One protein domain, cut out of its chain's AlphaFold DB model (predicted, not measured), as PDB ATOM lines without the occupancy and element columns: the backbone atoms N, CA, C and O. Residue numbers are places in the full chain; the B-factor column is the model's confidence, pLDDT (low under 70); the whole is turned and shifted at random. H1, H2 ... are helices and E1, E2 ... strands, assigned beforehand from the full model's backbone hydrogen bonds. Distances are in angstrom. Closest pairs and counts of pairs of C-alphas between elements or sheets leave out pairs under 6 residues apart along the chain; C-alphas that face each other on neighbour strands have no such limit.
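This is residues 123 to 273 of the 276 residues of the protein "Beta-lactamase domain-containing protein" of Emiliania huxleyi (UniProt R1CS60). A twisted sheet of six strands stands between two helices, H1 over one face and H4 over the other. The small hairpin E1 and E2 meets the rest of the sheet only at a point, and long unnamed stretches lead into and out of it; H2 and H3 are off the sheet. The printed part has 151 residues, with H1 H2 E1 E2 E3 E4 E5 H3 H4 H5 E6 along the chain and a mixed sheet in the order E1 E2 E3 E4 E5 E6. The class is mixed, helices and strands, with 69 residues, under half, in named elements. The whole is compact, with a radius of gyration of the C-alphas of 14.6 A and spans of 39 by 38 by 31 A.

Start at H1, residues 123 to 133, on the sheet at a height of 7.4 A, over E4, residues 212 to 216, and E5, residues 221 to 226. It runs along the strands, only just, at 30.0 degrees to E4 on the local plane; its closest C-alphas to E5 are Glu 130 and Ala 222, 5.1 A apart. H2, residues 147 to 153, is not on the sheet. Next, E1, residues 173 to 175, and E2, residues 180 to 182, form an antiparallel hairpin, with N 174 and O 181 at 2.9 A. E2 and E3, residues 203 to 206, meet only at a point, where C-alphas 181 and 203 face each other at 4.6 A. E3, E4 and E5 make a meander, each strand the antiparallel neighbour of the one before; look for N 215 and O 203 at 2.8 A, then N 214 and O 223 at 2.9 A. H3, residues 232 to 235, is not on the sheet. H4, residues 237 to 250, is on the opposite face from H1 at a height of 10.0 A, slantwise to the strands at 37 degrees to E5 on the local plane. H5, residues 254 to 259, only grazes the sheet. E6, residues 267 to 272, is parallel to E5, with N 222 and O 267 at 3.3 A; E5, H3, H4, H5 and E6 are a strand-helix-strand unit, two parallel neighbour strands with helices between. H1, H2, H4 and H5 have every O i to N i+4 pair within hydrogen-bond range; H3 is too short for one.

Find C-alpha 123 at (267.016, 285.380, 161.865), where H1 begins its 15.1 A. H4 starts at C-alpha 237, (259.863, 278.693, 142.695), and runs 19.9 A. E5 measures 17.0 A and E6 16.5 A, ending at C-alpha 272, (270.456, 283.996, 152.414).

The farthest C-alphas, Val 230 and Ala 260, are 41.4 A apart. The printed part has no cut; the links H1 to H2, H2 to E1 and E2 to E3 are long. Look for pLDDT under 70 at residues 159 to 171, 184 to 198 and 231 to 273.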
ATOM      1  N   ARG A 123     266.866 285.886 160.493       92.00
ATOM      2  CA  ARG A 123     267.016 285.380 161.865       92.00
ATOM      3  C   ARG A 123     265.728 285.491 162.674       92.00
ATOM      4  O   ARG A 123     265.344 284.518 163.314       92.00
ATOM      5  N   ASP A 124     265.092 286.651 162.658       94.69
ATOM      6  CA  ASP A 124     263.866 286.880 163.419       94.69
ATOM      7  C   ASP A 124     262.723 286.039 162.860       94.69
ATOM      8  O   ASP A 124     262.052 285.322 163.599       94.69
ATOM      9  N   PHE A 125     262.546 286.056 161.540       94.50
ATOM     10  CA  PHE A 125     261.473 285.309 160.896       94.50
ATOM     11  C   PHE A 125     261.661 283.790 161.027       94.50
ATOM     12  O   PHE A 125     260.684 283.048 161.112       94.50
ATOM     13  N   LEU A 126     262.908 283.314 161.122       93.12
ATOM     14  CA  LEU A 126     263.190 281.916 161.436       93.12
ATOM     15  C   LEU A 126     262.691 281.540 162.837       93.12
ATOM     16  O   LEU A 126     262.169 280.445 162.997       93.12
ATOM     17  N   ARG A 127     262.763 282.430 163.837       94.56
ATOM     18  CA  ARG A 127     262.204 282.153 165.176       94.56
ATOM     19  C   ARG A 127     260.683 282.002 165.146       94.56
ATOM     20  O   ARG A 127     260.146 281.147 165.846       94.56
ATOM     21  N   PHE A 128     259.995 282.771 164.301       95.56
ATOM     22  CA  PHE A 128     258.565 282.583 164.043       95.56
ATOM     23  C   PHE A 128     258.274 281.234 163.366       95.56
ATOM     24  O   PHE A 128     257.405 280.493 163.821       95.56
ATOM     25  N   ALA A 129     259.039 280.876 162.330       93.00
ATOM     26  CA  ALA A 129     258.902 279.581 161.662       93.00
ATOM     27  C   ALA A 129     259.197 278.400 162.608       93.00
ATOM     28  O   ALA A 129     258.492 277.396 162.572       93.00
ATOM     29  N   GLU A 130     260.189 278.529 163.492       91.81
ATOM     30  CA  GLU A 130     260.499 277.550 164.540       91.81
ATOM     31  C   GLU A 130     259.335 277.379 165.501       91.81
ATOM     32  O   GLU A 130     258.918 276.253 165.742       91.81
ATOM     33  N   TRP A 131     258.786 278.485 166.006       94.56
ATOM     34  CA  TRP A 131     257.639 278.459 166.905       94.56
ATOM     35  C   TRP A 131     256.437 277.742 166.279       94.56
ATOM     36  O   TRP A 131     255.773 276.964 166.957       94.56
ATOM     37  N   LEU A 132     256.188 277.923 164.979       93.00
ATOM     38  CA  LEU A 132     255.161 277.168 164.257       93.00
ATOM     39  C   LEU A 132     255.521 275.682 164.096       93.00
ATOM     40  O   LEU A 132     254.676 274.820 164.327       93.00
ATOM     41  N   ALA A 133     256.771 275.374 163.736       89.12
ATOM     42  CA  ALA A 133     257.258 274.007 163.520       89.12
ATOM     43  C   ALA A 133     257.325 273.172 164.811       89.12
ATOM     44  O   ALA A 133     257.502 271.958 164.764       89.12
ATOM     45  N   THR A 134     257.184 273.801 165.974       89.69
ATOM     46  CA  THR A 134     257.160 273.142 167.286       89.69
ATOM     47  C   THR A 134     255.796 273.239 167.974       89.69
ATOM     48  O   THR A 134     255.711 273.143 169.202       89.69
ATOM     49  N   ASP A 135     254.715 273.432 167.206       89.56
ATOM     50  CA  ASP A 135     253.340 273.570 167.711       89.56
ATOM     51  C   ASP A 135     253.203 274.664 168.793       89.56
ATOM     52  O   ASP A 135     252.528 274.511 169.815       89.56
ATOM     53  N   GLY A 136     253.862 275.796 168.565       91.75
ATOM     54  CA  GLY A 136     253.786 276.978 169.412       91.75
ATOM     55  C   GLY A 136     254.737 276.948 170.612       91.75
ATOM     56  O   GLY A 136     254.504 277.665 171.590       91.75
ATOM     57  N   ARG A 137     255.785 276.110 170.581       90.19
ATOM     58  CA  ARG A 137     256.670 275.852 171.732       90.19
ATOM     59  C   ARG A 137     258.114 276.228 171.427       90.19
ATOM     60  O   ARG A 137     258.804 275.530 170.697       90.19
ATOM     61  N   LEU A 138     258.614 277.284 172.050       87.94
ATOM     62  CA  LEU A 138     260.017 277.675 171.932       87.94
ATOM     63  C   LEU A 138     260.586 277.926 173.332       87.94
ATOM     64  O   LEU A 138     259.900 278.490 174.184       87.94
ATOM     65  N   ASP A 139     261.818 277.487 173.591       82.44
ATOM     66  CA  ASP A 139     262.441 277.667 174.905       82.44
ATOM     67  C   ASP A 139     262.528 279.159 175.274       82.44
ATOM     68  O   ASP A 139     262.977 279.995 174.487       82.44
ATOM     69  N   GLY A 140     262.070 279.487 176.485       87.19
ATOM     70  CA  GLY A 140     261.991 280.865 176.979       87.19
ATOM     71  C   GLY A 140     260.797 281.676 176.459       87.19
ATOM     72  O   GLY A 140     260.623 282.807 176.903       87.19
ATOM     73  N   VAL A 141     259.960 281.114 175.581       92.75
ATOM     74  CA  VAL A 141     258.762 281.778 175.049       92.75
ATOM     75  C   VAL A 141     257.517 281.277 175.789       92.75
ATOM     76  O   VAL A 141     257.327 280.063 175.916       92.75
ATOM     77  N   PRO A 142     256.650 282.172 176.293       92.50
ATOM     78  CA  PRO A 142     255.384 281.768 176.892       92.50
ATOM     79  C   PRO A 142     254.434 281.164 175.846       92.50
ATOM     80  O   PRO A 142     254.563 281.396 174.647       92.50
ATOM     81  N   ALA A 143     253.433 280.408 176.295       92.88
ATOM     82  CA  ALA A 143     252.378 279.946 175.397       92.88
ATOM     83  C   ALA A 143     251.572 281.151 174.881       92.88
ATOM     84  O   ALA A 143     250.867 281.796 175.654       92.88
ATOM     85  N   LEU A 144     251.698 281.455 173.585       95.19
ATOM     86  CA  LEU A 144     251.018 282.593 172.950       95.19
ATOM     87  C   LEU A 144     249.612 282.236 172.462       95.19
ATOM     88  O   LEU A 144     248.713 283.070 172.491       95.19
ATOM     89  N   LEU A 145     249.422 280.989 172.030       95.06
ATOM     90  CA  LEU A 145     248.157 280.464 171.529       95.06
ATOM     91  C   LEU A 145     247.785 279.173 172.254       95.06
ATOM     92  O   LEU A 145     248.651 278.433 172.729       95.06
ATOM     93  N   SER A 146     246.483 278.886 172.312       95.19
ATOM     94  CA  SER A 146     246.004 277.590 172.786       95.19
ATOM     95  C   SER A 146     246.356 276.487 171.785       95.19
ATOM     96  O   SER A 146     246.630 276.740 170.608       95.19
ATOM     97  N   ARG A 147     246.307 275.232 172.240       92.62
ATOM     98  CA  ARG A 147     246.551 274.071 171.377       92.62
ATOM     99  C   ARG A 147     245.539 273.992 170.233       92.62
ATOM    100  O   ARG A 147     245.891 273.617 169.121       92.62
ATOM    101  N   GLU A 148     244.292 274.350 170.512       94.81
ATOM    102  CA  GLU A 148     243.194 274.379 169.551       94.81
ATOM    103  C   GLU A 148     243.427 275.464 168.497       94.81
ATOM    104  O   GLU A 148     243.258 275.201 167.309       94.81
ATOM    105  N   SER A 149     243.880 276.653 168.910       94.62
ATOM    106  CA  SER A 149     244.276 277.713 167.981       94.62
ATOM    107  C   SER A 149     245.445 277.277 167.103       94.62
ATOM    108  O   SER A 149     245.363 277.427 165.889       94.62
ATOM    109  N   MET A 150     246.488 276.667 167.680       93.19
ATOM    110  CA  MET A 150     247.606 276.121 166.900       93.19
ATOM    111  C   MET A 150     247.133 275.073 165.891       93.19
ATOM    112  O   MET A 150     247.525 275.135 164.732       93.19
ATOM    113  N   ALA A 151     246.242 274.161 166.288       91.00
ATOM    114  CA  ALA A 151     245.665 273.167 165.387       91.00
ATOM    115  C   ALA A 151     244.834 273.803 164.257       91.00
ATOM    116  O   ALA A 151     244.891 273.330 163.124       91.00
ATOM    117  N   ALA A 152     244.098 274.880 164.545       91.69
ATOM    118  CA  ALA A 152     243.325 275.615 163.547       91.69
ATOM    119  C   ALA A 152     244.215 276.366 162.542       91.69
ATOM    120  O   ALA A 152     243.879 276.429 161.361       91.69
ATOM    121  N   LEU A 153     245.362 276.902 162.981       89.44
ATOM    122  CA  LEU A 153     246.312 277.576 162.089       89.44
ATOM    123  C   LEU A 153     246.820 276.651 160.974       89.44
ATOM    124  O   LEU A 153     247.017 277.102 159.846       89.44
ATOM    125  N   ARG A 154     246.995 275.367 161.299       84.81
ATOM    126  CA  ARG A 154     247.563 274.326 160.432       84.81
ATOM    127  C   ARG A 154     246.537 273.359 159.844       84.81
ATOM    128  O   ARG A 154     246.901 272.265 159.412       84.81
ATOM    129  N   SER A 155     245.261 273.725 159.856       86.00
ATOM    130  CA  SER A 155     244.204 272.939 159.227       86.00
ATOM    131  C   SER A 155     243.649 273.637 157.994       86.00
ATOM    132  O   SER A 155     243.722 274.857 157.851       86.00
ATOM    133  N   ASP A 156     243.090 272.833 157.095       85.75
ATOM    134  CA  ASP A 156     242.360 273.314 155.931       85.75
ATOM    135  C   ASP A 156     241.126 274.129 156.364       85.75
ATOM    136  O   ASP A 156     240.214 273.606 157.011       85.75
ATOM    137  N   GLN A 157     241.093 275.409 155.988       85.75
ATOM    138  CA  GLN A 157     239.990 276.331 156.270       85.75
ATOM    139  C   GLN A 157     239.021 276.487 155.092       85.75
ATOM    140  O   GLN A 157     237.999 277.167 155.215       85.75
ATOM    141  N   LEU A 158     239.278 275.823 153.964       78.75
ATOM    142  CA  LEU A 158     238.468 275.887 152.748       78.75
ATOM    143  C   LEU A 158     237.273 274.918 152.754       78.75
ATOM    144  O   LEU A 158     236.627 274.708 151.726       78.75
ATOM    145  N   ARG A 159     236.927 274.364 153.927       69.25
ATOM    146  CA  ARG A 159     235.662 273.656 154.221       69.25
ATOM    147  C   ARG A 159     235.276 272.599 153.176       69.25
ATOM    148  O   ARG A 159     234.124 272.531 152.752       69.25
ATOM    149  N   GLY A 160     236.228 271.756 152.781       64.50
ATOM    150  CA  GLY A 160     235.958 270.617 151.901       64.50
ATOM    151  C   GLY A 160     235.990 270.929 150.404       64.50
ATOM    152  O   GLY A 160     235.642 270.057 149.615       64.50
ATOM    153  N   MET A 161     236.450 272.120 149.996       67.31
ATOM    154  CA  MET A 161     236.815 272.369 148.591       67.31
ATOM    155  C   MET A 161     238.018 271.530 148.131       67.31
ATOM    156  O   MET A 161     238.208 271.360 146.930       67.31
ATOM    157  N   GLY A 162     238.762 270.946 149.075       62.62
ATOM    158  CA  GLY A 162     239.848 270.014 148.805       62.62
ATOM    159  C   GLY A 162     241.145 270.707 148.398       62.62
ATOM    160  O   GLY A 162     241.208 271.923 148.214       62.62
ATOM    161  N   ALA A 163     242.198 269.904 148.285       66.69
ATOM    162  CA  ALA A 163     243.498 270.367 147.836       66.69
ATOM    163  C   ALA A 163     243.473 270.806 146.358       66.69
ATOM    164  O   ALA A 163     242.650 270.335 145.572       66.69
ATOM    165  N   GLY A 164     244.360 271.730 145.979       65.19
ATOM    166  CA  GLY A 164     244.460 272.237 144.606       65.19
ATOM    167  C   GLY A 164     243.286 273.124 144.175       65.19
ATOM    168  O   GLY A 164     243.156 273.459 142.996       65.19
ATOM    169  N   ALA A 165     242.424 273.530 145.111       62.25
ATOM    170  CA  ALA A 165     241.286 274.397 144.841       62.25
ATOM    171  C   ALA A 165     241.734 275.865 144.679       62.25
ATOM    172  O   ALA A 165     241.401 276.723 145.486       62.25
ATOM    173  N   GLY A 166     242.508 276.186 143.645       61.78
ATOM    174  CA  GLY A 166     242.870 277.564 143.303       61.78
ATOM    175  C   GLY A 166     244.153 277.657 142.475       61.78
ATOM    176  O   GLY A 166     245.013 276.790 142.579       61.78
ATOM    177  N   PRO A 167     244.320 278.718 141.666       55.09
ATOM    178  CA  PRO A 167     245.449 278.848 140.737       55.09
ATOM    179  C   PRO A 167     246.807 279.013 141.437       55.09
ATOM    180  O   PRO A 167     247.846 278.885 140.797       55.09
ATOM    181  N   CYS A 168     246.797 279.324 142.736       56.16
ATOM    182  CA  CYS A 168     247.990 279.566 143.545       56.16
ATOM    183  C   CYS A 168     248.395 278.360 144.406       56.16
ATOM    184  O   CYS A 168     249.366 278.477 145.152       56.16
ATOM    185  N   PHE A 169     247.653 277.249 144.345       65.00
ATOM    186  CA  PHE A 169     247.881 276.079 145.189       65.00
ATOM    187  C   PHE A 169     248.407 274.912 144.377       65.00
ATOM    188  O   PHE A 169     247.894 274.586 143.307       65.00
ATOM    189  N   ASP A 170     249.404 274.248 144.936       66.94
ATOM    190  CA  ASP A 170     249.816 272.945 144.450       66.94
ATOM    191  C   ASP A 170     248.740 271.882 144.762       66.94
ATOM    192  O   ASP A 170     247.923 272.065 145.673       66.94
ATOM    193  N   PRO A 171     248.728 270.740 144.048       67.56
ATOM    194  CA  PRO A 171     247.631 269.765 144.102       67.56
ATOM    195  C   PRO A 171     247.310 269.166 145.479       67.56
ATOM    196  O   PRO A 171     246.230 268.617 145.656       67.56
ATOM    197  N   PHE A 172     248.232 269.243 146.438       71.31
ATOM    198  CA  PHE A 172     248.132 268.677 147.795       71.31
ATOM    199  C   PHE A 172     248.049 269.763 148.887       71.31
ATOM    200  O   PHE A 172     248.114 269.469 150.086       71.31
ATOM    201  N   GLN A 173     247.901 271.025 148.475       76.31
ATOM    202  CA  GLN A 173     247.698 272.155 149.370       76.31
ATOM    203  C   GLN A 173     246.268 272.671 149.363       76.31
ATOM    204  O   GLN A 173     245.616 272.751 148.325       76.31
ATOM    205  N   SER A 174     245.847 273.118 150.538       81.38
ATOM    206  CA  SER A 174     244.711 274.011 150.730       81.38
ATOM    207  C   SER A 174     245.190 275.336 151.345       81.38
ATOM    208  O   SER A 174     246.390 275.618 151.391       81.38
ATOM    209  N   PHE A 175     244.262 276.149 151.844       80.94
ATOM    210  CA  PHE A 175     244.535 277.390 152.559       80.94
ATOM    211  C   PHE A 175     244.127 277.276 154.034       80.94
ATOM    212  O   PHE A 175     242.995 276.901 154.355       80.94
ATOM    213  N   GLY A 176     245.065 277.589 154.925       83.50
ATOM    214  CA  GLY A 176     244.880 277.693 156.369       83.50
ATOM    215  C   GLY A 176     244.744 279.148 156.831       83.50
ATOM    216  O   GLY A 176     244.489 280.049 156.038       83.50
ATOM    217  N   LEU A 177     244.950 279.404 158.126       87.31
ATOM    218  CA  LEU A 177     244.886 280.770 158.680       87.31
ATOM    219  C   LEU A 177     246.207 281.555 158.546       87.31
ATOM    220  O   LEU A 177     246.234 282.742 158.863       87.31
ATOM    221  N   LEU A 178     247.291 280.913 158.092       82.44
ATOM    222  CA  LEU A 178     248.615 281.530 157.886       82.44
ATOM    223  C   LEU A 178     249.091 281.530 156.428       82.44
ATOM    224  O   LEU A 178     250.159 282.064 156.139       82.44
ATOM    225  N   GLY A 179     248.327 280.930 155.516       82.50
ATOM    226  CA  GLY A 179     248.740 280.733 154.131       82.50
ATOM    227  C   GLY A 179     248.441 279.324 153.637       82.50
ATOM    228  O   GLY A 179     247.462 278.706 154.051       82.50
ATOM    229  N   GLY A 180     249.294 278.809 152.751       81.81
ATOM    230  CA  GLY A 180     249.172 277.451 152.236       81.81
ATOM    231  C   GLY A 180     249.324 276.433 153.361       81.81
ATOM    232  O   GLY A 180     250.109 276.636 154.293       81.81
ATOM    233  N   VAL A 181     248.561 275.346 153.280       84.19
ATOM    234  CA  VAL A 181     248.637 274.228 154.220       84.19
ATOM    235  C   VAL A 181     248.602 272.900 153.477       84.19
ATOM    236  O   VAL A 181     247.744 272.686 152.622       84.19
ATOM    237  N   VAL A 182     249.523 271.995 153.799       81.50
ATOM    238  CA  VAL A 182     249.523 270.632 153.248       81.50
ATOM    239  C   VAL A 182     248.415 269.822 153.919       81.50
ATOM    240  O   VAL A 182     248.433 269.631 155.136       81.50
ATOM    241  N   CYS A 183     247.447 269.341 153.137       78.81
ATOM    242  CA  CYS A 183     246.279 268.616 153.655       78.81
ATOM    243  C   CYS A 183     246.087 267.209 153.063       78.81
ATOM    244  O   CYS A 183     245.235 266.467 153.555       78.81
ATOM    245  N   SER A 184     246.889 266.800 152.074       69.88
ATOM    246  CA  SER A 184     246.897 265.427 151.553       69.88
ATOM    247  C   SER A 184     248.308 264.939 151.188       69.88
ATOM    248  O   SER A 184     249.190 265.761 150.943       69.88
ATOM    249  N   PRO A 185     248.543 263.611 151.129       60.22
ATOM    250  CA  PRO A 185     249.770 263.042 150.570       60.22
ATOM    251  C   PRO A 185     249.963 263.412 149.093       60.22
ATOM    252  O   PRO A 185     248.981 263.511 148.354       60.22
ATOM    253  N   GLY A 186     251.215 263.600 148.662       58.38
ATOM    254  CA  GLY A 186     251.564 263.738 147.243       58.38
ATOM    255  C   GLY A 186     251.450 262.412 146.473       58.38
ATOM    256  O   GLY A 186     251.383 261.332 147.068       58.38
ATOM    257  N   GLU A 187     251.418 262.470 145.135       47.72
ATOM    258  CA  GLU A 187     251.410 261.264 144.294       47.72
ATOM    259  C   GLU A 187     252.670 260.411 144.535       47.72
ATOM    260  O   GLU A 187     253.786 260.920 144.561       47.72
ATOM    261  N   GLY A 188     252.497 259.095 144.716       47.81
ATOM    262  CA  GLY A 188     253.601 258.162 144.989       47.81
ATOM    263  C   GLY A 188     254.042 258.073 146.457       47.81
ATOM    264  O   GLY A 188     254.956 257.312 146.756       47.81
ATOM    265  N   GLY A 189     253.384 258.794 147.375       44.59
ATOM    266  CA  GLY A 189     253.771 258.858 148.792       44.59
ATOM    267  C   GLY A 189     254.859 259.894 149.085       44.59
ATOM    268  O   GLY A 189     255.129 260.177 150.250       44.59
ATOM    269  N   ASP A 190     255.420 260.508 148.040       41.25
ATOM    270  CA  ASP A 190     256.369 261.603 148.146       41.25
ATOM    271  C   ASP A 190     255.613 262.932 148.110       41.25
ATOM    272  O   ASP A 190     255.010 263.331 147.111       41.25
ATOM    273  N   TYR A 191     255.659 263.646 149.227       44.34
ATOM    274  CA  TYR A 191     255.194 265.020 149.330       44.34
ATOM    275  C   TYR A 191     256.172 265.934 148.571       44.34
ATOM    276  O   TYR A 191     257.060 266.558 149.149       44.34
ATOM    277  N   LEU A 192     256.074 265.970 147.241       46.78
ATOM    278  CA  LEU A 192     256.848 266.905 146.425       46.78
ATOM    279  C   LEU A 192     256.397 268.327 146.781       46.78
ATOM    280  O   LEU A 192     255.207 268.576 146.754       46.78
ATOM    281  N   PRO A 193     257.285 269.250 147.178       46.53
ATOM    282  CA  PRO A 193     256.891 270.317 148.085       46.53
ATOM    283  C   PRO A 193     256.234 271.483 147.373       46.53
ATOM    284  O   PRO A 193     256.822 272.134 146.521       46.53
ATOM    285  N   ALA A 194     255.081 271.862 147.877       38.94
ATOM    286  CA  ALA A 194     254.565 273.201 147.755       38.94
ATOM    287  C   ALA A 194     255.106 274.023 148.914       38.94
ATOM    288  O   ALA A 194     254.462 274.203 149.941       38.94
ATOM    289  N   GLY A 195     256.359 274.447 148.803       49.88
ATOM    290  CA  GLY A 195     256.979 275.238 149.858       49.88
ATOM    291  C   GLY A 195     257.408 274.427 151.084       49.88
ATOM    292  O   GLY A 195     256.755 274.434 152.114       49.88
ATOM    293  N   ALA A 196     258.591 273.827 150.972       51.28
ATOM    294  CA  ALA A 196     259.559 273.454 152.022       51.28
ATOM    295  C   ALA A 196     259.171 272.462 153.098       51.28
ATOM    296  O   ALA A 196     260.067 271.875 153.697       51.28
ATOM    297  N   ALA A 197     257.890 272.244 153.292       59.31
ATOM    298  CA  ALA A 197     257.348 271.408 154.320       59.31
ATOM    299  C   ALA A 197     256.384 270.434 153.645       59.31
ATOM    300  O   ALA A 197     255.604 270.786 152.757       59.31
ATOM    301  N   SER A 198     256.552 269.175 154.002       67.19
ATOM    302  CA  SER A 198     255.963 268.038 153.316       67.19
ATOM    303  C   SER A 198     255.062 267.255 154.271       67.19
ATOM    304  O   SER A 198     254.281 266.429 153.835       67.19
ATOM    305  N   GLY A 199     255.148 267.509 155.574       73.69
ATOM    306  CA  GLY A 199     254.297 266.895 156.580       73.69
ATOM    307  C   GLY A 199     252.859 267.392 156.520       73.69
ATOM    308  O   GLY A 199     252.564 268.493 156.050       73.69
ATOM    309  N   LEU A 200     251.933 266.600 157.047       79.62
ATOM    310  CA  LEU A 200     250.543 267.015 157.166       79.62
ATOM    311  C   LEU A 200     250.426 268.235 158.100       79.62
ATOM    312  O   LEU A 200     250.905 268.242 159.238       79.62
ATOM    313  N   GLY A 201     249.749 269.283 157.636       82.00
ATOM    314  CA  GLY A 201     249.635 270.551 158.358       82.00
ATOM    315  C   GLY A 201     250.903 271.406 158.314       82.00
ATOM    316  O   GLY A 201     250.993 272.391 159.043       82.00
ATOM    317  N   ALA A 202     251.881 271.054 157.480       85.31
ATOM    318  CA  ALA A 202     252.925 271.975 157.066       85.31
ATOM    319  C   ALA A 202     252.311 273.270 156.524       85.31
ATOM    320  O   ALA A 202     251.382 273.212 155.715       85.31
ATOM    321  N   THR A 203     252.830 274.423 156.943       85.69
ATOM    322  CA  THR A 203     252.322 275.733 156.519       85.69
ATOM    323  C   THR A 203     253.438 276.667 156.080       85.69
ATOM    324  O   THR A 203     254.567 276.571 156.557       85.69
ATOM    325  N   GLY A 204     253.125 277.580 155.168       83.94
ATOM    326  CA  GLY A 204     254.073 278.571 154.684       83.94
ATOM    327  C   GLY A 204     253.420 279.609 153.788       83.94
ATOM    328  O   GLY A 204     252.307 279.429 153.283       83.94
ATOM    329  N   TRP A 205     254.141 280.705 153.576       83.12
ATOM    330  CA  TRP A 205     253.745 281.751 152.644       83.12
ATOM    331  C   TRP A 205     254.960 282.460 152.055       83.12
ATOM    332  O   TRP A 205     256.069 282.426 152.595       83.12
ATOM    333  N   GLY A 206     254.732 283.098 150.914       80.75
ATOM    334  CA  GLY A 206     255.733 283.852 150.185       80.75
ATOM    335  C   GLY A 206     255.458 285.347 150.165       80.75
ATOM    336  O   GLY A 206     254.306 285.776 150.157       80.75
ATOM    337  N   GLY A 207     256.526 286.134 150.117       80.94
ATOM    338  CA  GLY A 207     256.488 287.574 149.913       80.94
ATOM    339  C   GLY A 207     256.938 287.957 148.506       80.94
ATOM    340  O   GLY A 207     257.782 287.302 147.891       80.94
ATOM    341  N   VAL A 208     256.397 289.068 148.003       78.38
ATOM    342  CA  VAL A 208     256.684 289.574 146.649       78.38
ATOM    343  C   VAL A 208     258.175 289.852 146.417       78.38
ATOM    344  O   VAL A 208     258.659 289.649 145.308       78.38
ATOM    345  N   ALA A 209     258.907 290.217 147.476       79.44
ATOM    346  CA  ALA A 209     260.350 290.479 147.503       79.44
ATOM    347  C   ALA A 209     261.235 289.211 147.447       79.44
ATOM    348  O   ALA A 209     262.409 289.249 147.821       79.44
ATOM    349  N   GLY A 210     260.663 288.067 147.057       78.12
ATOM    350  CA  GLY A 210     261.378 286.790 147.001       78.12
ATOM    351  C   GLY A 210     261.650 286.185 148.381       78.12
ATOM    352  O   GLY A 210     262.476 285.282 148.515       78.12
ATOM    353  N   THR A 211     260.965 286.677 149.416       84.94
ATOM    354  CA  THR A 211     261.002 286.087 150.754       84.94
ATOM    355  C   THR A 211     260.050 284.903 150.838       84.94
ATOM    356  O   THR A 211     259.013 284.858 150.175       84.94
ATOM    357  N   PHE A 212     260.396 283.913 151.646       84.12
ATOM    358  CA  PHE A 212     259.569 282.733 151.836       84.12
ATOM    359  C   PHE A 212     259.858 282.091 153.188       84.12
ATOM    360  O   PHE A 212     261.002 282.097 153.645       84.12
ATOM    361  N   PHE A 213     258.833 281.508 153.802       87.12
ATOM    362  CA  PHE A 213     258.994 280.659 154.975       87.12
ATOM    363  C   PHE A 213     258.147 279.395 154.869       87.12
ATOM    364  O   PHE A 213     257.110 279.383 154.203       87.12
ATOM    365  N   ALA A 214     258.565 278.365 155.597       85.31
ATOM    366  CA  ALA A 214     257.732 277.215 155.897       85.31
ATOM    367  C   ALA A 214     258.016 276.671 157.296       85.31
ATOM    368  O   ALA A 214     259.127 276.793 157.820       85.31
ATOM    369  N   ALA A 215     256.999 276.037 157.861       88.06
ATOM    370  CA  ALA A 215     257.035 275.340 159.129       88.06
ATOM    371  C   ALA A 215     256.383 273.965 158.965       88.06
ATOM    372  O   ALA A 215     255.226 273.859 158.557       88.06
ATOM    373  N   ASP A 216     257.135 272.920 159.292       85.19
ATOM    374  CA  ASP A 216     256.707 271.529 159.243       85.19
ATOM    375  C   ASP A 216     256.706 270.937 160.658       85.19
ATOM    376  O   ASP A 216     257.768 270.560 161.161       85.19
ATOM    377  N   PRO A 217     255.550 270.861 161.332       82.88
ATOM    378  CA  PRO A 217     255.488 270.291 162.671       82.88
ATOM    379  C   PRO A 217     255.634 268.765 162.696       82.88
ATOM    380  O   PRO A 217     256.090 268.223 163.699       82.88
ATOM    381  N   GLU A 218     255.294 268.057 161.613       80.00
ATOM    382  CA  GLU A 218     255.474 266.598 161.552       80.00
ATOM    383  C   GLU A 218     256.961 266.234 161.497       80.00
ATOM    384  O   GLU A 218     257.399 265.266 162.122       80.00
ATOM    385  N   HIS A 219     257.742 267.045 160.785       75.56
ATOM    386  CA  HIS A 219     259.178 266.846 160.641       75.56
ATOM    387  C   HIS A 219     260.024 267.731 161.570       75.56
ATOM    388  O   HIS A 219     261.240 267.580 161.578       75.56
ATOM    389  N   GLY A 220     259.432 268.644 162.348       78.25
ATOM    390  CA  GLY A 220     260.148 269.627 163.176       78.25
ATOM    391  C   GLY A 220     261.143 270.482 162.381       78.25
ATOM    392  O   GLY A 220     262.275 270.712 162.825       78.25
ATOM    393  N   LEU A 221     260.732 270.914 161.187       80.38
ATOM    394  CA  LEU A 221     261.548 271.684 160.248       80.38
ATOM    395  C   LEU A 221     261.030 273.119 160.144       80.38
ATOM    396  O   LEU A 221     259.860 273.347 159.843       80.38
ATOM    397  N   ALA A 222     261.925 274.086 160.331       86.12
ATOM    398  CA  ALA A 222     261.664 275.495 160.069       86.12
ATOM    399  C   ALA A 222     262.615 276.005 158.985       86.12
ATOM    400  O   ALA A 222     263.830 275.785 159.046       86.12
ATOM    401  N   LEU A 223     262.059 276.697 157.993       84.25
ATOM    402  CA  LEU A 223     262.802 277.186 156.841       84.25
ATOM    403  C   LEU A 223     262.443 278.634 156.543       84.25
ATOM    404  O   LEU A 223     261.271 279.006 156.537       84.25
ATOM    405  N   VAL A 224     263.463 279.421 156.210       86.69
ATOM    406  CA  VAL A 224     263.309 280.758 155.631       86.69
ATOM    407  C   VAL A 224     264.253 280.943 154.443       86.69
ATOM    408  O   VAL A 224     265.377 280.437 154.440       86.69
ATOM    409  N   LEU A 225     263.797 281.690 153.441       83.19
ATOM    410  CA  LEU A 225     264.550 282.060 152.244       83.19
ATOM    411  C   LEU A 225     264.358 283.551 151.964       83.19
ATOM    412  O   LEU A 225     263.233 284.043 151.997       83.19
ATOM    413  N   TYR A 226     265.455 284.255 151.689       85.31
ATOM    414  CA  TYR A 226     265.475 285.680 151.351       85.31
ATOM    415  C   TYR A 226     266.394 285.889 150.137       85.31
ATOM    416  O   TYR A 226     267.596 285.636 150.246       85.31
ATOM    417  N   THR A 227     265.841 286.338 149.003       78.44
ATOM    418  CA  THR A 227     266.598 286.517 147.741       78.44
ATOM    419  C   THR A 227     266.737 287.963 147.266       78.44
ATOM    420  O   THR A 227     267.414 288.203 146.271       78.44
ATOM    421  N   GLN A 228     266.102 288.920 147.958       80.81
ATOM    422  CA  GLN A 228     266.051 290.345 147.586       80.81
ATOM    423  C   GLN A 228     265.556 290.609 146.151       80.81
ATOM    424  O   GLN A 228     265.742 291.707 145.640       80.81
ATOM    425  N   GLU A 229     264.892 289.655 145.501       79.44
ATOM    426  CA  GLU A 229     264.418 289.797 144.124       79.44
ATOM    427  C   GLU A 229     262.886 289.863 144.075       79.44
ATOM    428  O   GLU A 229     262.192 288.916 144.454       79.44
ATOM    429  N   VAL A 230     262.353 290.967 143.553       75.50
ATOM    430  CA  VAL A 230     260.923 291.233 143.367       75.50
ATOM    431  C   VAL A 230     260.424 290.464 142.151       75.50
ATOM    432  O   VAL A 230     260.265 291.008 141.061       75.50
ATOM    433  N   ASN A 231     260.221 289.161 142.332       67.38
ATOM    434  CA  ASN A 231     259.501 288.308 141.390       67.38
ATOM    435  C   ASN A 231     259.150 286.944 142.007       67.38
ATOM    436  O   ASN A 231     259.616 285.902 141.545       67.38
ATOM    437  N   TYR A 232     258.321 286.943 143.057       60.28
ATOM    438  CA  TYR A 232     257.979 285.732 143.819       60.28
ATOM    439  C   TYR A 232     257.711 284.481 142.957       60.28
ATOM    440  O   TYR A 232     258.243 283.407 143.248       60.28
ATOM    441  N   PHE A 233     256.925 284.607 141.886       57.47
ATOM    442  CA  PHE A 233     256.507 283.466 141.071       57.47
ATOM    443  C   PHE A 233     257.604 282.926 140.143       57.47
ATOM    444  O   PHE A 233     257.648 281.718 139.930       57.47
ATOM    445  N   LEU A 234     258.507 283.767 139.623       48.38
ATOM    446  CA  LEU A 234     259.498 283.344 138.620       48.38
ATOM    447  C   LEU A 234     260.907 283.141 139.187       48.38
ATOM    448  O   LEU A 234     261.596 282.223 138.746       48.38
ATOM    449  N   SER A 235     261.340 283.943 140.162       50.28
ATOM    450  CA  SER A 235     262.714 283.862 140.682       50.28
ATOM    451  C   SER A 235     262.891 282.803 141.762       50.28
ATOM    452  O   SER A 235     263.956 282.204 141.900       50.28
ATOM    453  N   SER A 236     261.831 282.538 142.531       56.06
ATOM    454  CA  SER A 236     261.955 281.752 143.756       56.06
ATOM    455  C   SER A 236     261.397 280.338 143.650       56.06
ATOM    456  O   SER A 236     261.733 279.524 144.494       56.06
ATOM    457  N   GLN A 237     260.552 279.993 142.670       62.34
ATOM    458  CA  GLN A 237     259.863 278.693 142.695       62.34
ATOM    459  C   GLN A 237     260.842 277.516 142.606       62.34
ATOM    460  O   GLN A 237     260.832 276.645 143.472       62.34
ATOM    461  N   SER A 238     261.739 277.501 141.620       64.69
ATOM    462  CA  SER A 238     262.741 276.437 141.466       64.69
ATOM    463  C   SER A 238     263.754 276.411 142.616       64.69
ATOM    464  O   SER A 238     264.130 275.327 143.073       64.69
ATOM    465  N   LEU A 239     264.164 277.584 143.115       67.94
ATOM    466  CA  LEU A 239     265.073 277.719 144.252       67.94
ATOM    467  C   LEU A 239     264.428 277.220 145.546       67.94
ATOM    468  O   LEU A 239     265.040 276.419 146.244       67.94
ATOM    469  N   ARG A 240     263.177 277.618 145.816       69.12
ATOM    470  CA  ARG A 240     262.349 277.099 146.907       69.12
ATOM    471  C   ARG A 240     262.299 275.593 146.784       69.12
ATOM    472  O   ARG A 240     262.880 274.926 147.624       69.12
ATOM    473  N   LEU A 241     261.732 275.046 145.706       67.94
ATOM    474  CA  LEU A 241     261.608 273.598 145.479       67.94
ATOM    475  C   LEU A 241     262.922 272.831 145.689       67.94
ATOM    476  O   LEU A 241     262.927 271.738 146.253       67.94
ATOM    477  N   SER A 242     264.044 273.389 145.238       67.81
ATOM    478  CA  SER A 242     265.362 272.769 145.398       67.81
ATOM    479  C   SER A 242     265.858 272.826 146.841       67.81
ATOM    480  O   SER A 242     266.316 271.805 147.348       67.81
ATOM    481  N   LEU A 243     265.699 273.962 147.523       69.00
ATOM    482  CA  LEU A 243     266.008 274.115 148.943       69.00
ATOM    483  C   LEU A 243     265.211 273.124 149.797       69.00
ATOM    484  O   LEU A 243     265.781 272.457 150.653       69.00
ATOM    485  N   CYS A 244     263.916 272.974 149.512       64.25
ATOM    486  CA  CYS A 244     263.040 272.010 150.178       64.25
ATOM    487  C   CYS A 244     263.581 270.584 150.040       64.25
ATOM    488  O   CYS A 244     263.793 269.886 151.027       64.25
ATOM    489  N   ARG A 245     263.842 270.159 148.795       65.75
ATOM    490  CA  ARG A 245     264.348 268.814 148.499       65.75
ATOM    491  C   ARG A 245     265.688 268.557 149.182       65.75
ATOM    492  O   ARG A 245     265.908 267.474 149.715       65.75
ATOM    493  N   GLN A 246     266.567 269.555 149.202       67.69
ATOM    494  CA  GLN A 246     267.861 269.444 149.867       67.69
ATOM    495  C   GLN A 246     267.740 269.409 151.392       67.69
ATOM    496  O   GLN A 246     268.478 268.654 152.010       67.69
ATOM    497  N   ALA A 247     266.806 270.144 152.005       66.19
ATOM    498  CA  ALA A 247     266.599 270.112 153.454       66.19
ATOM    499  C   ALA A 247     266.306 268.684 153.951       66.19
ATOM    500  O   ALA A 247     266.948 268.213 154.889       66.19
ATOM    501  N   HIS A 248     265.425 267.956 153.259       59.94
ATOM    502  CA  HIS A 248     265.144 266.551 153.570       59.94
ATOM    503  C   HIS A 248     266.338 265.624 153.283       59.94
ATOM    504  O   HIS A 248     266.580 264.684 154.036       59.94
ATOM    505  N   GLY A 249     267.129 265.907 152.241       60.41
ATOM    506  CA  GLY A 249     268.351 265.154 151.935       60.41
ATOM    507  C   GLY A 249     269.497 265.369 152.935       60.41
ATOM    508  O   GLY A 249     270.285 264.456 153.167       60.41
ATOM    509  N   VAL A 250     269.591 266.554 153.548       60.81
ATOM    510  CA  VAL A 250     270.592 266.889 154.578       60.81
ATOM    511  C   VAL A 250     270.211 266.298 155.941       60.81
ATOM    512  O   VAL A 250     271.093 265.941 156.725       60.81
ATOM    513  N   PHE A 251     268.912 266.143 156.219       62.22
ATOM    514  CA  PHE A 251     268.401 265.608 157.483       62.22
ATOM    515  C   PHE A 251     267.518 264.354 157.292       62.22
ATOM    516  O   PHE A 251     266.341 264.377 157.647       62.22
ATOM    517  N   PRO A 252     268.064 263.227 156.797       55.06
ATOM    518  CA  PRO A 252     267.274 262.017 156.540       55.06
ATOM    519  C   PRO A 252     266.665 261.397 157.816       55.06
ATOM    520  O   PRO A 252     265.570 260.846 157.765       55.06
ATOM    521  N   ASP A 253     267.318 261.553 158.978       57.84
ATOM    522  CA  ASP A 253     266.864 260.995 160.268       57.84
ATOM    523  C   ASP A 253     266.106 262.006 161.147       57.84
ATOM    524  O   ASP A 253     266.008 261.827 162.367       57.84
ATOM    525  N   LEU A 254     265.639 263.123 160.578       58.00
ATOM    526  CA  LEU A 254     265.112 264.259 161.344       58.00
ATOM    527  C   LEU A 254     264.002 263.843 162.322       58.00
ATOM    528  O   LEU A 254     264.050 264.163 163.511       58.00
ATOM    529  N   ARG A 255     263.075 263.014 161.837       49.81
ATOM    530  CA  ARG A 255     261.974 262.432 162.608       49.81
ATOM    531  C   ARG A 255     262.462 261.565 163.775       49.81
ATOM    532  O   ARG A 255     262.040 261.768 164.910       49.81
ATOM    533  N   GLN A 256     263.423 260.672 163.532       55.03
ATOM    534  CA  GLN A 256     263.972 259.774 164.557       55.03
ATOM    535  C   GLN A 256     264.736 260.540 165.654       55.03
ATOM    536  O   GLN A 256     264.725 260.147 166.822       55.03
ATOM    537  N   ARG A 257     265.383 261.664 165.308       53.88
ATOM    538  CA  ARG A 257     266.088 262.537 166.267       53.88
ATOM    539  C   ARG A 257     265.130 263.312 167.177       53.88
ATOM    540  O   ARG A 257     265.455 263.503 168.350       53.88
ATOM    541  N   LEU A 258     263.972 263.724 166.661       49.31
ATOM    542  CA  LEU A 258     262.923 264.421 167.417       49.31
ATOM    543  C   LEU A 258     262.143 263.461 168.329       49.31
ATOM    544  O   LEU A 258     261.930 263.763 169.505       49.31
ATOM    545  N   GLU A 259     261.800 262.272 167.821       47.34
ATOM    546  CA  GLU A 259     261.098 261.211 168.559       47.34
ATOM    547  C   GLU A 259     261.938 260.628 169.715       47.34
ATOM    548  O   GLU A 259     261.386 260.204 170.728       47.34
ATOM    549  N   ALA A 260     263.275 260.695 169.642       57.75
ATOM    550  CA  ALA A 260     264.197 260.269 170.705       57.75
ATOM    551  C   ALA A 260     264.206 261.171 171.968       57.75
ATOM    552  O   ALA A 260     265.127 261.089 172.783       57.75
ATOM    553  N   GLY A 261     263.212 262.047 172.151       44.38
ATOM    554  CA  GLY A 261     263.032 262.826 173.383       44.38
ATOM    555  C   GLY A 261     263.890 264.091 173.492       44.38
ATOM    556  O   GLY A 261     263.964 264.685 174.566       44.38
ATOM    557  N   ARG A 262     264.488 264.558 172.388       47.28
ATOM    558  CA  ARG A 262     265.131 265.885 172.275       47.28
ATOM    559  C   ARG A 262     264.172 266.955 171.728       47.28
ATOM    560  O   ARG A 262     264.593 267.892 171.062       47.28
ATOM    561  N   ALA A 263     262.876 266.802 172.007       40.41
ATOM    562  CA  ALA A 263     261.741 267.533 171.430       40.41
ATOM    563  C   ALA A 263     261.631 269.026 171.832       40.41
ATOM    564  O   ALA A 263     260.546 269.504 172.163       40.41
ATOM    565  N   ARG A 264     262.742 269.769 171.847       47.16
ATOM    566  CA  ARG A 264     262.761 271.217 172.116       47.16
ATOM    567  C   ARG A 264     263.460 272.055 171.044       47.16
ATOM    568  O   ARG A 264     263.270 273.265 171.036       47.16
ATOM    569  N   GLU A 265     264.203 271.447 170.119       50.44
ATOM    570  CA  GLU A 265     264.942 272.183 169.084       50.44
ATOM    571  C   GLU A 265     264.486 271.770 167.677       50.44
ATOM    572  O   GLU A 265     264.715 270.640 167.245       50.44
ATOM    573  N   ALA A 266     263.838 272.689 166.952       49.16
ATOM    574  CA  ALA A 266     263.594 272.536 165.517       49.16
ATOM    575  C   ALA A 266     264.928 272.547 164.755       49.16
ATOM    576  O   ALA A 266     265.841 273.301 165.107       49.16
ATOM    577  N   SER A 267     265.041 271.748 163.689       52.66
ATOM    578  CA  SER A 267     266.188 271.875 162.784       52.66
ATOM    579  C   SER A 267     266.009 273.079 161.874       52.66
ATOM    580  O   SER A 267     264.930 273.323 161.332       52.66
ATOM    581  N   LYS A 268     267.091 273.847 161.745       52.25
ATOM    582  CA  LYS A 268     267.091 275.187 161.166       52.25
ATOM    583  C   LYS A 268     267.846 275.165 159.853       52.25
ATOM    584  O   LYS A 268     269.031 274.829 159.837       52.25
ATOM    585  N   LEU A 269     267.189 275.578 158.776       50.69
ATOM    586  CA  LEU A 269     267.865 275.869 157.521       50.69
ATOM    587  C   LEU A 269     267.581 277.314 157.127       50.69
ATOM    588  O   LEU A 269     266.438 277.702 156.889       50.69
ATOM    589  N   MET A 270     268.645 278.108 157.071       51.12
ATOM    590  CA  MET A 270     268.609 279.483 156.600       51.12
ATOM    591  C   MET A 270     269.410 279.556 155.313       51.12
ATOM    592  O   MET A 270     270.588 279.194 155.302       51.12
ATOM    593  N   LEU A 271     268.784 280.045 154.245       52.75
ATOM    594  CA  LEU A 271     269.492 280.372 153.018       52.75
ATOM    595  C   LEU A 271     269.281 281.851 152.708       52.75
ATOM    596  O   LEU A 271     268.157 282.329 152.560       52.75
ATOM    597  N   TYR A 272     270.395 282.571 152.680       41.53
ATOM    598  CA  TYR A 272     270.456 283.996 152.414       41.53
ATOM    599  C   TYR A 272     271.337 284.207 151.191       41.53
ATOM    600  O   TYR A 272     272.493 283.783 151.184       41.53
ATOM    601  N   THR A 273     270.790 284.847 150.164       43.41
ATOM    602  CA  THR A 273     271.572 285.309 149.020       43.41
ATOM    603  C   THR A 273     271.519 286.830 149.018       43.41
ATOM    604  O   THR A 273     270.482 287.408 148.693       43.41
TER     605      THR A 273